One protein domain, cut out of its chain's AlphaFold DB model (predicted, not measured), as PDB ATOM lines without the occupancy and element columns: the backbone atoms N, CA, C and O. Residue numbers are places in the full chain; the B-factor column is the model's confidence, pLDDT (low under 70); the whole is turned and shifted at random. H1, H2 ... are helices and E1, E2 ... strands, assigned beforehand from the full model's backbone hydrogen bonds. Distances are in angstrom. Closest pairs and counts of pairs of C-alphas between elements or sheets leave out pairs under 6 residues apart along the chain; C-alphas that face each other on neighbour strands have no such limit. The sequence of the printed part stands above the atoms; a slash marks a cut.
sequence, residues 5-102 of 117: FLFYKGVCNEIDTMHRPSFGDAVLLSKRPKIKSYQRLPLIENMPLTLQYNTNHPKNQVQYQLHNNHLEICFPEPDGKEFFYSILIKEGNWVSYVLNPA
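This is residues 5 to 102 of the 117 residues of an uncharacterized protein of Bacillus mesophilum (UniProt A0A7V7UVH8). Two small twisted sheets of four strands each are set loosely and partly face to face: E3, E1, E7 and E8 make one, and E2, E4, E5 and E6 make the other, which is curled like part of a barrel. The single helix, H1, covers E7 and E8 on the face turned away from the curled sheet. The printed part has 98 residues with one named helix and eight named strands, in the order E1 E2 H1 E3 E4 E5 E6 E7 E8; the class is mostly strand. The first sheet, E3 - E1 - E7 - E8, is antiparallel, and the second, E2 - E4 - E5 - E6, is mixed. The whole is compact, with a radius of gyration of the C-alphas of 13.0 A and spans of 37 by 29 by 23 A.

E1, residues 5 to 8, is an inner strand, antiparallel to E3, residues 39 to 42, with N 6 and O 41 2.8 A apart, and to E7, residues 86 to 91, with N 7 and O 88 2.9 A apart. E8, residues 94 to 99, forms a hairpin with E7, with N 96 and O 89 2.8 A apart. H1, residues 23 to 31, is on this sheet at a height of 8.9 A, over E7 and E8; it runs along the strands, at 13 degrees to E7 on the local plane. The closest C-alphas of H1 and E8 are those of Ser 30 and Val 95, 5.7 A apart. In H1 every O i to N i+4 pair is within hydrogen-bond range. E2, residues 14 to 16, is parallel to E4, residues 48 to 52, with N 15 and O 50 2.9 A apart. E4, E5, residues 60 to 67, and E6, residues 70 to 74, form a meander, each strand the antiparallel neighbour of the one before; N 49 and O 62 are 2.8 A apart, and N 65 and O 72 are 2.8 A apart. The pairing is staggered: E5 pairs with E4 over residues 60 to 63 and with E6 over residues 63 to 67. The closest C-alphas of E1 and E2 are those of Tyr 8 and Ile 15, 6.4 A apart; E6 and E7 are apart.

E1 begins at C-alpha 5, (344.414, 331.467, 417.645). H1, 13.0 A long, begins at C-alpha 23, (338.165, 346.626, 413.909). E5 is the longest strand, 22.2 A; E7 measures 16.7 A. E8, 16.2 A, ends at C-alpha 99, (344.579, 343.116, 406.458).

The two farthest C-alphas, those of Lys 31 and Asp 79, are 38.3 A apart. The printed part has no cut. The link from E6 to E7, 11 residues, is long. The mean pLDDT of the printed part is 71.9; 41 residues are under 70, among them residues 60 to 85.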
ATOM      1  N   PHE A   5     345.689 331.922 418.179       87.38
ATOM      2  CA  PHE A   5     344.414 331.467 417.645       87.38
ATOM      3  C   PHE A   5     343.939 332.380 416.526       87.38
ATOM      4  O   PHE A   5     343.884 333.599 416.692       87.38
ATOM      5  N   LEU A   6     343.520 331.777 415.419       86.31
ATOM      6  CA  LEU A   6     342.746 332.434 414.380       86.31
ATOM      7  C   LEU A   6     341.273 332.458 414.792       86.31
ATOM      8  O   LEU A   6     340.691 331.417 415.106       86.31
ATOM      9  N   PHE A   7     340.666 333.640 414.761       86.38
ATOM     10  CA  PHE A   7     339.237 333.828 414.985       86.38
ATOM     11  C   PHE A   7     338.530 334.087 413.661       86.38
ATOM     12  O   PHE A   7     338.904 334.995 412.917       86.38
ATOM     13  N   TYR A   8     337.500 333.291 413.374       82.75
ATOM     14  CA  TYR A   8     336.807 333.329 412.089       82.75
ATOM     15  C   TYR A   8     335.323 332.957 412.190       82.75
ATOM     16  O   TYR A   8     334.880 332.352 413.167       82.75
ATOM     17  N   LYS A   9     334.544 333.302 411.157       77.56
ATOM     18  CA  LYS A   9     333.206 332.735 410.923       77.56
ATOM     19  C   LYS A   9     333.309 331.568 409.945       77.56
ATOM     20  O   LYS A   9     334.059 331.647 408.979       77.56
ATOM     21  N   GLY A  10     332.566 330.499 410.203       71.38
ATOM     22  CA  GLY A  10     332.573 329.298 409.375       71.38
ATOM     23  C   GLY A  10     332.053 328.077 410.127       71.38
ATOM     24  O   GLY A  10     331.538 328.191 411.244       71.38
ATOM     25  N   VAL A  11     332.204 326.907 409.512       72.62
ATOM     26  CA  VAL A  11     331.827 325.603 410.074       72.62
ATOM     27  C   VAL A  11     333.109 324.832 410.360       72.62
ATOM     28  O   VAL A  11     333.977 324.816 409.513       72.62
ATOM     29  N   CYS A  12     333.250 324.240 411.550       69.81
ATOM     30  CA  CYS A  12     334.317 323.302 411.956       69.81
ATOM     31  C   CYS A  12     335.575 323.251 411.046       69.81
ATOM     32  O   CYS A  12     335.611 322.494 410.082       69.81
ATOM     33  N   ASN A  13     336.611 324.037 411.361       69.44
ATOM     34  CA  ASN A  13     337.883 324.119 410.610       69.44
ATOM     35  C   ASN A  13     337.791 324.564 409.132       69.44
ATOM     36  O   ASN A  13     338.803 324.565 408.432       69.44
ATOM     37  N   GLU A  14     336.615 324.992 408.673       77.56
ATOM     38  CA  GLU A  14     336.379 325.592 407.361       77.56
ATOM     39  C   GLU A  14     336.161 327.090 407.529       77.56
ATOM     40  O   GLU A  14     335.186 327.541 408.139       77.56
ATOM     41  N   ILE A  15     337.101 327.870 407.013       77.56
ATOM     42  CA  ILE A  15     337.086 329.318 407.156       77.56
ATOM     43  C   ILE A  15     336.288 329.916 405.995       77.56
ATOM     44  O   ILE A  15     336.625 329.692 404.829       77.56
ATOM     45  N   ASP A  16     335.248 330.691 406.312       77.00
ATOM     46  CA  ASP A  16     334.491 331.442 405.312       77.00
ATOM     47  C   ASP A  16     335.384 332.523 404.694       77.00
ATOM     48  O   ASP A  16     335.800 333.469 405.356       77.00
ATOM     49  N   THR A  17     335.672 332.398 403.406       71.94
ATOM     50  CA  THR A  17     336.514 333.343 402.655       71.94
ATOM     51  C   THR A  17     335.895 334.729 402.484       71.94
ATOM     52  O   THR A  17     336.617 335.699 402.232       71.94
ATOM     53  N   MET A  18     334.578 334.843 402.681       72.44
ATOM     54  CA  MET A  18     333.846 336.109 402.741       72.44
ATOM     55  C   MET A  18     333.837 336.705 404.151       72.44
ATOM     56  O   MET A  18     333.219 337.749 404.381       72.44
ATOM     57  N   HIS A  19     334.537 336.086 405.104       75.56
ATOM     58  CA  HIS A  19     334.680 336.613 406.444       75.56
ATOM     59  C   HIS A  19     335.414 337.964 406.427       75.56
ATOM     60  O   HIS A  19     336.556 338.087 405.983       75.56
ATOM     61  N   ARG A  20     334.727 338.997 406.922       77.19
ATOM     62  CA  ARG A  20     335.225 340.374 407.022       77.19
ATOM     63  C   ARG A  20     335.064 340.867 408.459       77.19
ATOM     64  O   ARG A  20     334.100 341.580 408.744       77.19
ATOM     65  N   PRO A  21     335.931 340.435 409.391       81.75
ATOM     66  CA  PRO A  21     335.915 340.978 410.738       81.75
ATOM     67  C   PRO A  21     336.183 342.486 410.680       81.75
ATOM     68  O   PRO A  21     336.957 342.970 409.852       81.75
ATOM     69  N   SER A  22     335.524 343.238 411.549       82.56
ATOM     70  CA  SER A  22     335.748 344.672 411.704       82.56
ATOM     71  C   SER A  22     336.817 344.947 412.761       82.56
ATOM     72  O   SER A  22     337.125 344.105 413.607       82.56
ATOM     73  N   PHE A  23     337.334 346.176 412.790       78.50
ATOM     74  CA  PHE A  23     338.165 346.626 413.909       78.50
ATOM     75  C   PHE A  23     337.415 346.549 415.256       78.50
ATOM     76  O   PHE A  23     338.000 346.205 416.281       78.50
ATOM     77  N   GLY A  24     336.100 346.800 415.260       83.38
ATOM     78  CA  GLY A  24     335.261 346.662 416.454       83.38
ATOM     79  C   GLY A  24     335.242 345.234 417.008       83.38
ATOM     80  O   GLY A  24     335.281 345.047 418.224       83.38
ATOM     81  N   ASP A  25     335.273 344.226 416.132       85.06
ATOM     82  CA  ASP A  25     335.399 342.823 416.537       85.06
ATOM     83  C   ASP A  25     336.740 342.551 417.233       85.06
ATOM     84  O   ASP A  25     336.771 341.859 418.252       85.06
ATOM     85  N   ALA A  26     337.835 343.153 416.750       83.31
ATOM     86  CA  ALA A  26     339.149 343.048 417.387       83.31
ATOM     87  C   ALA A  26     339.135 343.625 418.814       83.31
ATOM     88  O   ALA A  26     339.603 342.990 419.764       83.31
ATOM     89  N   VAL A  27     338.517 344.800 418.987       83.88
ATOM     90  CA  VAL A  27     338.347 345.439 420.302       83.88
ATOM     91  C   VAL A  27     337.498 344.567 421.226       83.88
ATOM     92  O   VAL A  27     337.862 344.368 422.387       83.88
ATOM     93  N   LEU A  28     336.393 344.001 420.737       86.12
ATOM     94  CA  LEU A  28     335.561 343.092 421.530       86.12
ATOM     95  C   LEU A  28     336.343 341.850 421.974       86.12
ATOM     96  O   LEU A  28     336.236 341.448 423.134       86.12
ATOM     97  N   LEU A  29     337.165 341.284 421.090       84.88
ATOM     98  CA  LEU A  29     337.954 340.079 421.351       84.88
ATOM     99  C   LEU A  29     339.130 340.324 422.309       84.88
ATOM    100  O   LEU A  29     339.548 339.422 423.042       84.88
ATOM    101  N   SER A  30     339.647 341.555 422.347       82.19
ATOM    102  CA  SER A  30     340.652 341.958 423.338       82.19
ATOM    103  C   SER A  30     340.067 341.972 424.756       82.19
ATOM    104  O   SER A  30     340.734 341.574 425.704       82.19
ATOM    105  N   LYS A  31     338.783 342.340 424.890       83.50
ATOM    106  CA  LYS A  31     338.073 342.445 426.175       83.50
ATOM    107  C   LYS A  31     337.402 341.144 426.609       83.50
ATOM    108  O   LYS A  31     337.139 340.955 427.794       83.50
ATOM    109  N   ARG A  32     337.052 340.272 425.660       78.75
ATOM    110  CA  ARG A  32     336.325 339.021 425.910       78.75
ATOM    111  C   ARG A  32     337.034 337.859 425.215       78.75
ATOM    112  O   ARG A  32     336.968 337.768 423.994       78.75
ATOM    113  N   PRO A  33     337.633 336.915 425.961       67.94
ATOM    114  CA  PRO A  33     338.356 335.791 425.364       67.94
ATOM    115  C   PRO A  33     337.451 334.778 424.642       67.94
ATOM    116  O   PRO A  33     337.947 333.944 423.890       67.94
ATOM    117  N   LYS A  34     336.126 334.840 424.844       69.25
ATOM    118  CA  LYS A  34     335.141 334.015 424.133       69.25
ATOM    119  C   LYS A  34     334.079 334.906 423.496       69.25
ATOM    120  O   LYS A  34     333.336 335.586 424.204       69.25
ATOM    121  N   ILE A  35     333.971 334.857 422.170       73.56
ATOM    122  CA  ILE A  35     332.890 335.492 421.413       73.56
ATOM    123  C   ILE A  35     332.112 334.389 420.696       73.56
ATOM    124  O   ILE A  35     332.666 333.700 419.850       73.56
ATOM    125  N   LYS A  36     330.823 334.222 421.024       72.81
ATOM    126  CA  LYS A  36     329.971 333.150 420.465       72.81
ATOM    127  C   LYS A  36     329.858 333.178 418.935       72.81
ATOM    128  O   LYS A  36     329.569 332.150 418.340       72.81
ATOM    129  N   SER A  37     330.047 334.338 418.312       78.94
ATOM    130  CA  SER A  37     329.943 334.515 416.861       78.94
ATOM    131  C   SER A  37     331.195 334.099 416.086       78.94
ATOM    132  O   SER A  37     331.171 334.178 414.859       78.94
ATOM    133  N   TYR A  38     332.262 333.673 416.770       84.06
ATOM    134  CA  TYR A  38     333.521 333.274 416.151       84.06
ATOM    135  C   TYR A  38     333.933 331.873 416.594       84.06
ATOM    136  O   TYR A  38     333.897 331.532 417.777       84.06
ATOM    137  N   GLN A  39     334.377 331.084 415.624       85.62
ATOM    138  CA  GLN A  39     335.160 329.882 415.861       85.62
ATOM    139  C   GLN A  39     336.608 330.281 416.165       85.62
ATOM    140  O   GLN A  39     337.079 331.328 415.715       85.62
ATOM    141  N   ARG A  40     337.305 329.437 416.930       87.31
ATOM    142  CA  ARG A  40     338.742 329.573 417.199       87.31
ATOM    143  C   ARG A  40     339.473 328.374 416.612       87.31
ATOM    144  O   ARG A  40     339.073 327.241 416.866       87.31
ATOM    145  N   LEU A  41     340.547 328.626 415.880       86.38
ATOM    146  CA  LEU A  41     341.439 327.595 415.367       86.38
ATOM    147  C   LEU A  41     342.850 327.867 415.897       86.38
ATOM    148  O   LEU A  41     343.336 328.986 415.714       86.38
ATOM    149  N   PRO A  42     343.505 326.910 416.578       86.69
ATOM    150  CA  PRO A  42     344.899 327.078 416.969       86.69
ATOM    151  C   PRO A  42     345.776 327.220 415.719       86.69
ATOM    152  O   PRO A  42     345.654 326.443 414.775       86.69
ATOM    153  N   LEU A  43     346.647 328.227 415.717       81.12
ATOM    154  CA  LEU A  43     347.639 328.431 414.670       81.12
ATOM    155  C   LEU A  43     348.904 327.640 415.025       81.12
ATOM    156  O   LEU A  43     349.667 328.036 415.903       81.12
ATOM    157  N   ILE A  44     349.092 326.517 414.339       79.38
ATOM    158  CA  ILE A  44     350.229 325.601 414.430       79.38
ATOM    159  C   ILE A  44     350.931 325.605 413.071       79.38
ATOM    160  O   ILE A  44     350.305 325.362 412.041       79.38
ATOM    161  N   GLU A  45     352.229 325.886 413.061       72.44
ATOM    162  CA  GLU A  45     353.026 325.948 411.835       72.44
ATOM    163  C   GLU A  45     352.823 324.704 410.947       72.44
ATOM    164  O   GLU A  45     352.770 323.578 411.444       72.44
ATOM    165  N   ASN A  46     352.693 324.912 409.631       68.00
ATOM    166  CA  ASN A  46     352.459 323.870 408.620       68.00
ATOM    167  C   ASN A  46     351.124 323.109 408.729       68.00
ATOM    168  O   ASN A  46     350.900 322.152 407.984       68.00
ATOM    169  N   MET A  47     350.205 323.522 409.607       75.69
ATOM    170  CA  MET A  47     348.857 322.960 409.619       75.69
ATOM    171  C   MET A  47     348.080 323.434 408.376       75.69
ATOM    172  O   MET A  47     348.065 324.626 408.078       75.69
ATOM    173  N   PRO A  48     347.400 322.547 407.635       71.12
ATOM    174  CA  PRO A  48     346.557 322.977 406.527       71.12
ATOM    175  C   PRO A  48     345.294 323.687 407.040       71.12
ATOM    176  O   PRO A  48     344.680 323.267 408.023       71.12
ATOM    177  N   LEU A  49     344.867 324.739 406.339       75.12
ATOM    178  CA  LEU A  49     343.572 325.393 406.531       75.12
ATOM    179  C   LEU A  49     342.627 324.965 405.419       75.12
ATOM    180  O   LEU A  49     343.001 324.963 404.246       75.12
ATOM    181  N   THR A  50     341.387 324.642 405.776       74.44
ATOM    182  CA  THR A  50     340.336 324.430 404.778       74.44
ATOM    183  C   THR A  50     339.559 325.721 404.606       74.44
ATOM    184  O   THR A  50     339.092 326.321 405.573       74.44
ATOM    185  N   LEU A  51     339.420 326.158 403.364       73.81
ATOM    186  CA  LEU A  51     338.659 327.338 403.002       73.81
ATOM    187  C   LEU A  51     337.354 326.969 402.322       73.81
ATOM    188  O   LEU A  51     337.315 326.084 401.462       73.81
ATOM    189  N   GLN A  52     336.313 327.728 402.647       70.25
ATOM    190  CA  GLN A  52     335.010 327.632 402.010       70.25
ATOM    191  C   GLN A  52     334.680 328.944 401.288       70.25
ATOM    192  O   GLN A  52     334.741 330.033 401.866       70.25
ATOM    193  N   TYR A  53     334.316 328.845 400.011       63.72
ATOM    194  CA  TYR A  53     333.820 329.961 399.204       63.72
ATOM    195  C   TYR A  53     332.333 329.740 398.935       63.72
ATOM    196  O   TYR A  53     331.978 329.155 397.924       63.72
ATOM    197  N   ASN A  54     331.447 330.164 399.845       59.91
ATOM    198  CA  ASN A  54     330.015 329.818 399.795       59.91
ATOM    199  C   ASN A  54     329.774 328.279 399.871       59.91
ATOM    200  O   ASN A  54     330.671 327.463 399.673       59.91
ATOM    201  N   THR A  55     328.563 327.839 400.207       56.56
ATOM    202  CA  THR A  55     328.256 326.415 400.450       56.56
ATOM    203  C   THR A  55     328.347 325.537 399.201       56.56
ATOM    204  O   THR A  55     328.438 324.320 399.328       56.56
ATOM    205  N   ASN A  56     328.347 326.140 398.007       56.12
ATOM    206  CA  ASN A  56     328.185 325.444 396.726       56.12
ATOM    207  C   ASN A  56     329.480 325.318 395.899       56.12
ATOM    208  O   ASN A  56     329.428 324.799 394.786       56.12
ATOM    209  N   HIS A  57     330.626 325.801 396.388       58.84
ATOM    210  CA  HIS A  57     331.903 325.700 395.671       58.84
ATOM    211  C   HIS A  57     332.856 324.688 396.316       58.84
ATOM    212  O   HIS A  57     332.732 324.394 397.509       58.84
ATOM    213  N   PRO A  58     333.824 324.159 395.542       61.22
ATOM    214  CA  PRO A  58     334.838 323.255 396.066       61.22
ATOM    215  C   PRO A  58     335.619 323.894 397.216       61.22
ATOM    216  O   PRO A  58     336.012 325.062 397.163       61.22
ATOM    217  N   LYS A  59     335.832 323.094 398.262       70.50
ATOM    218  CA  LYS A  59     336.673 323.447 399.404       70.50
ATOM    219  C   LYS A  59     338.129 323.407 398.963       70.50
ATOM    220  O   LYS A  59     338.557 322.420 398.368       70.50
ATOM    221  N   ASN A  60     338.881 324.452 399.287       68.50
ATOM    222  CA  ASN A  60     340.304 324.527 398.968       68.50
ATOM    223  C   ASN A  60     341.119 324.334 400.242       68.50
ATOM    224  O   ASN A  60     340.859 324.994 401.246       68.50
ATOM    225  N   GLN A  61     342.106 323.441 400.200       69.25
ATOM    226  CA  GLN A  61     343.101 323.335 401.261       69.25
ATOM    227  C   GLN A  61     344.282 324.235 400.934       69.25
ATOM    228  O   GLN A  61     344.797 324.214 399.817       69.25
ATOM    229  N   VAL A  62     344.697 325.028 401.911       69.19
ATOM    230  CA  VAL A  62     345.804 325.974 401.778       69.19
ATOM    231  C   VAL A  62     346.773 325.776 402.928       69.19
ATOM    232  O   VAL A  62     346.379 325.403 404.035       69.19
ATOM    233  N   GLN A  63     348.049 326.024 402.666       67.50
ATOM    234  CA  GLN A  63     349.062 326.065 403.710       67.50
ATOM    235  C   GLN A  63     349.260 327.507 404.167       67.50
ATOM    236  O   GLN A  63     349.073 328.450 403.396       67.50
ATOM    237  N   TYR A  64     349.647 327.678 405.425       68.88
ATOM    238  CA  TYR A  64     350.103 328.960 405.938       68.88
ATOM    239  C   TYR A  64     351.467 328.818 406.587       68.88
ATOM    240  O   TYR A  64     351.812 327.778 407.152       68.88
ATOM    241  N   GLN A  65     352.209 329.908 406.531       64.12
ATOM    242  CA  GLN A  65     353.439 330.119 407.255       64.12
ATOM    243  C   GLN A  65     353.182 331.173 408.326       64.12
ATOM    244  O   GLN A  65     352.539 332.199 408.096       64.12
ATOM    245  N   LEU A  66     353.650 330.895 409.537       61.88
ATOM    246  CA  LEU A  66     353.560 331.819 410.656       61.88
ATOM    247  C   LEU A  66     354.974 332.304 410.979       61.88
ATOM    248  O   LEU A  66     355.677 331.695 411.779       61.88
ATOM    249  N   HIS A  67     355.389 333.412 410.372       57.97
ATOM    250  CA  HIS A  67     356.714 333.994 410.587       57.97
ATOM    251  C   HIS A  67     356.612 335.249 411.450       57.97
ATOM    252  O   HIS A  67     355.923 336.190 411.082       57.97
ATOM    253  N   ASN A  68     357.310 335.299 412.591       53.97
ATOM    254  CA  ASN A  68     357.451 336.515 413.414       53.97
ATOM    255  C   ASN A  68     356.125 337.269 413.675       53.97
ATOM    256  O   ASN A  68     356.050 338.482 413.515       53.97
ATOM    257  N   ASN A  69     355.068 336.547 414.067       50.56
ATOM    258  CA  ASN A  69     353.708 337.076 414.307       50.56
ATOM    259  C   ASN A  69     352.948 337.543 413.052       50.56
ATOM    260  O   ASN A  69     351.827 338.040 413.170       50.56
ATOM    261  N   HIS A  70     353.503 337.345 411.861       53.41
ATOM    262  CA  HIS A  70     352.796 337.477 410.597       53.41
ATOM    263  C   HIS A  70     352.270 336.111 410.166       53.41
ATOM    264  O   HIS A  70     353.021 335.141 410.070       53.41
ATOM    265  N   LEU A  71     350.962 336.047 409.922       62.81
ATOM    266  CA  LEU A  71     350.351 334.919 409.238       62.81
ATOM    267  C   LEU A  71     350.386 335.206 407.740       62.81
ATOM    268  O   LEU A  71     349.678 336.092 407.259       62.81
ATOM    269  N   GLU A  72     351.201 334.454 407.021       62.59
ATOM    270  CA  GLU A  72     351.180 334.399 405.571       62.59
ATOM    271  C   GLU A  72     350.411 333.149 405.169       62.59
ATOM    272  O   GLU A  72     350.783 332.038 405.526       62.59
ATOM    273  N   ILE A  73     349.300 333.314 404.464       62.97
ATOM    274  CA  ILE A  73     348.574 332.171 403.922       62.97
ATOM    275  C   ILE A  73     348.949 332.083 402.445       62.97
ATOM    276  O   ILE A  73     348.665 333.003 401.677       62.97
ATOM    277  N   CYS A  74     349.619 330.997 402.065       57.66
ATOM    278  CA  CYS A  74     350.094 330.778 400.706       57.66
ATOM    279  C   CYS A  74     348.907 330.380 399.831       57.66
ATOM    280  O   CYS A  74     348.490 329.218 399.794       57.66
ATOM    281  N   PHE A  75     348.340 331.369 399.146       60.91
ATOM    282  CA  PHE A  75     347.218 331.183 398.241       60.91
ATOM    283  C   PHE A  75     347.687 331.087 396.791       60.91
ATOM    284  O   PHE A  75     348.320 332.024 396.305       60.91
ATOM    285  N   PRO A  76     347.303 330.039 396.044       51.34
ATOM    286  CA  PRO A  76     347.114 330.212 394.617       51.34
ATOM    287  C   PRO A  76     345.873 331.099 394.459       51.34
ATOM    288  O   PRO A  76     344.758 330.624 394.663       51.34
ATOM    289  N   GLU A  77     346.047 332.399 394.198       52.91
ATOM    290  CA  GLU A  77     344.928 333.267 393.813       52.91
ATOM    291  C   GLU A  77     344.254 332.637 392.580       52.91
ATOM    292  O   GLU A  77     344.888 332.533 391.530       52.91
ATOM    293  N   PRO A  78     342.991 332.179 392.655       48.66
ATOM    294  CA  PRO A  78     342.223 331.957 391.447       48.66
ATOM    295  C   PRO A  78     341.975 333.333 390.832       48.66
ATOM    296  O   PRO A  78     341.460 334.221 391.522       48.66
ATOM    297  N   ASP A  79     342.341 333.502 389.563       45.19
ATOM    298  CA  ASP A  79     342.229 334.767 388.835       45.19
ATOM    299  C   ASP A  79     340.934 335.532 389.171       45.19
ATOM    300  O   ASP A  79     339.812 335.047 388.990       45.19
ATOM    301  N   GLY A  80     341.102 336.761 389.670       46.75
ATOM    302  CA  GLY A  80     340.028 337.748 389.781       46.75
ATOM    303  C   GLY A  80     339.089 337.647 390.990       46.75
ATOM    304  O   GLY A  80     338.058 338.323 390.984       46.75
ATOM    305  N   LYS A  81     339.393 336.864 392.036       53.00
ATOM    306  CA  LYS A  81     338.555 336.816 393.254       53.00
ATOM    307  C   LYS A  81     339.343 337.173 394.516       53.00
ATOM    308  O   LYS A  81     340.353 336.562 394.827       53.00
ATOM    309  N   GLU A  82     338.857 338.175 395.252       52.78
ATOM    310  CA  GLU A  82     339.415 338.586 396.546       52.78
ATOM    311  C   GLU A  82     339.037 337.572 397.631       52.78
ATOM    312  O   GLU A  82     337.857 337.407 397.945       52.78
ATOM    313  N   PHE A  83     340.035 336.931 398.236       58.84
ATOM    314  CA  PHE A  83     339.860 336.025 399.371       58.84
ATOM    315  C   PHE A  83     340.350 336.708 400.651       58.84
ATOM    316  O   PHE A  83     341.449 337.253 400.665       58.84
ATOM    317  N   PHE A  84     339.537 336.688 401.716       65.25
ATOM    318  CA  PHE A  84     339.820 337.299 403.025       65.25
ATOM    319  C   PHE A  84     340.247 338.767 402.974       65.25
ATOM    320  O   PHE A  84     341.416 339.089 402.801       65.25
ATOM    321  N   TYR A  85     339.319 339.685 403.240       68.00
ATOM    322  CA  TYR A  85     339.687 341.094 403.436       68.00
ATOM    323  C   TYR A  85     340.604 341.267 404.659       68.00
ATOM    324  O   TYR A  85     341.571 342.032 404.644       68.00
ATOM    325  N   SER A  86     340.291 340.533 405.727       71.88
ATOM    326  CA  SER A  86     340.990 340.621 406.999       71.88
ATOM    327  C   SER A  86     340.779 339.378 407.853       71.88
ATOM    328  O   SER A  86     339.769 338.691 407.710       71.88
ATOM    329  N   ILE A  87     341.677 339.157 408.806       80.44
ATOM    330  CA  ILE A  87     341.590 338.094 409.810       80.44
ATOM    331  C   ILE A  87     341.893 338.639 411.210       80.44
ATOM    332  O   ILE A  87     342.536 339.683 411.360       80.44
ATOM    333  N   LEU A  88     341.438 337.919 412.235       86.75
ATOM    334  CA  LEU A  88     341.726 338.214 413.636       86.75
ATOM    335  C   LEU A  88     342.616 337.124 414.222       86.75
ATOM    336  O   LEU A  88     342.252 335.949 414.198       86.75
ATOM    337  N   ILE A  89     343.754 337.520 414.786       86.44
ATOM    338  CA  ILE A  89     344.668 336.619 415.492       86.44
ATOM    339  C   ILE A  89     344.725 337.053 416.949       86.44
ATOM    340  O   ILE A  89     344.932 338.232 417.226       86.44
ATOM    341  N   LYS A  90     344.544 336.121 417.883       85.44
ATOM    342  CA  LYS A  90     344.707 336.371 419.319       85.44
ATOM    343  C   LYS A  90     345.911 335.607 419.852       85.44
ATOM    344  O   LYS A  90     346.027 334.412 419.593       85.44
ATOM    345  N   GLU A  91     346.742 336.292 420.626       85.25
ATOM    346  CA  GLU A  91     347.889 335.748 421.358       85.25
ATOM    347  C   GLU A  91     347.808 336.277 422.794       85.25
ATOM    348  O   GLU A  91     347.912 337.486 423.019       85.25
ATOM    349  N   GLY A  92     347.457 335.404 423.741       82.31
ATOM    350  CA  GLY A  92     347.123 335.808 425.111       82.31
ATOM    351  C   GLY A  92     346.072 336.924 425.152       82.31
ATOM    352  O   GLY A  92     344.919 336.739 424.745       82.31
ATOM    353  N   ASN A  93     346.459 338.104 425.640       82.50
ATOM    354  CA  ASN A  93     345.580 339.280 425.706       82.50
ATOM    355  C   ASN A  93     345.609 340.153 424.444       82.50
ATOM    356  O   ASN A  93     344.710 340.976 424.253       82.50
ATOM    357  N   TRP A  94     346.580 339.947 423.560       84.00
ATOM    358  CA  TRP A  94     346.750 340.722 422.340       84.00
ATOM    359  C   TRP A  94     345.834 340.219 421.232       84.00
ATOM    360  O   TRP A  94     345.606 339.017 421.087       84.00
ATOM    361  N   VAL A  95     345.290 341.151 420.448       85.19
ATOM    362  CA  VAL A  95     344.505 340.849 419.247       85.19
ATOM    363  C   VAL A  95     345.061 341.654 418.084       85.19
ATOM    364  O   VAL A  95     345.050 342.883 418.112       85.19
ATOM    365  N   SER A  96     345.503 340.949 417.052       82.88
ATOM    366  CA  SER A  96     345.986 341.516 415.801       82.88
ATOM    367  C   SER A  96     344.879 341.477 414.755       82.88
ATOM    368  O   SER A  96     344.306 340.422 414.473       82.88
ATOM    369  N   TYR A  97     344.597 342.636 414.164       79.75
ATOM    370  CA  TYR A  97     343.745 342.772 412.987       79.75
ATOM    371  C   TYR A  97     344.633 342.833 411.745       79.75
ATOM    372  O   TYR A  97     345.290 343.846 411.497       79.75
ATOM    373  N   VAL A  98     344.691 341.739 410.988       75.38
ATOM    374  CA  VAL A  98     345.585 341.625 409.830       75.38
ATOM    375  C   VAL A  98     344.774 341.831 408.559       75.38
ATOM    376  O   VAL A  98     343.813 341.107 408.307       75.38
ATOM    377  N   LEU A  99     345.157 342.834 407.771       68.12
ATOM    378  CA  LEU A  99     344.579 343.116 406.458       68.12
ATOM    379  C   LEU A  99     345.323 342.326 405.384       68.12
ATOM    380  O   LEU A  99     346.553 342.356 405.361       68.12
ATOM    381  N   ASN A 100     344.592 341.712 404.456       68.56
ATOM    382  CA  ASN A 100     345.208 341.103 403.284       68.56
ATOM    383  C   ASN A 100     345.760 342.207 402.355       68.56
ATOM    384  O   ASN A 100     344.996 343.080 401.927       68.56
ATOM    385  N   PRO A 101     347.062 342.203 402.010       61.62
ATOM    386  CA  PRO A 101     347.633 343.162 401.067       61.62
ATOM    387  C   PRO A 101     346.938 343.175 399.699       61.62
ATOM    388  O   PRO A 101     346.817 344.244 399.100       61.62
ATOM    389  N   ALA A 102     346.426 342.033 399.222       58.81
ATOM    390  CA  ALA A 102     345.676 341.949 397.968       58.81
ATOM    391  C   ALA A 102     344.387 342.791 398.008       58.81
ATOM    392  O   ALA A 102     344.045 343.448 397.027       58.81
TER     393      ALA A 102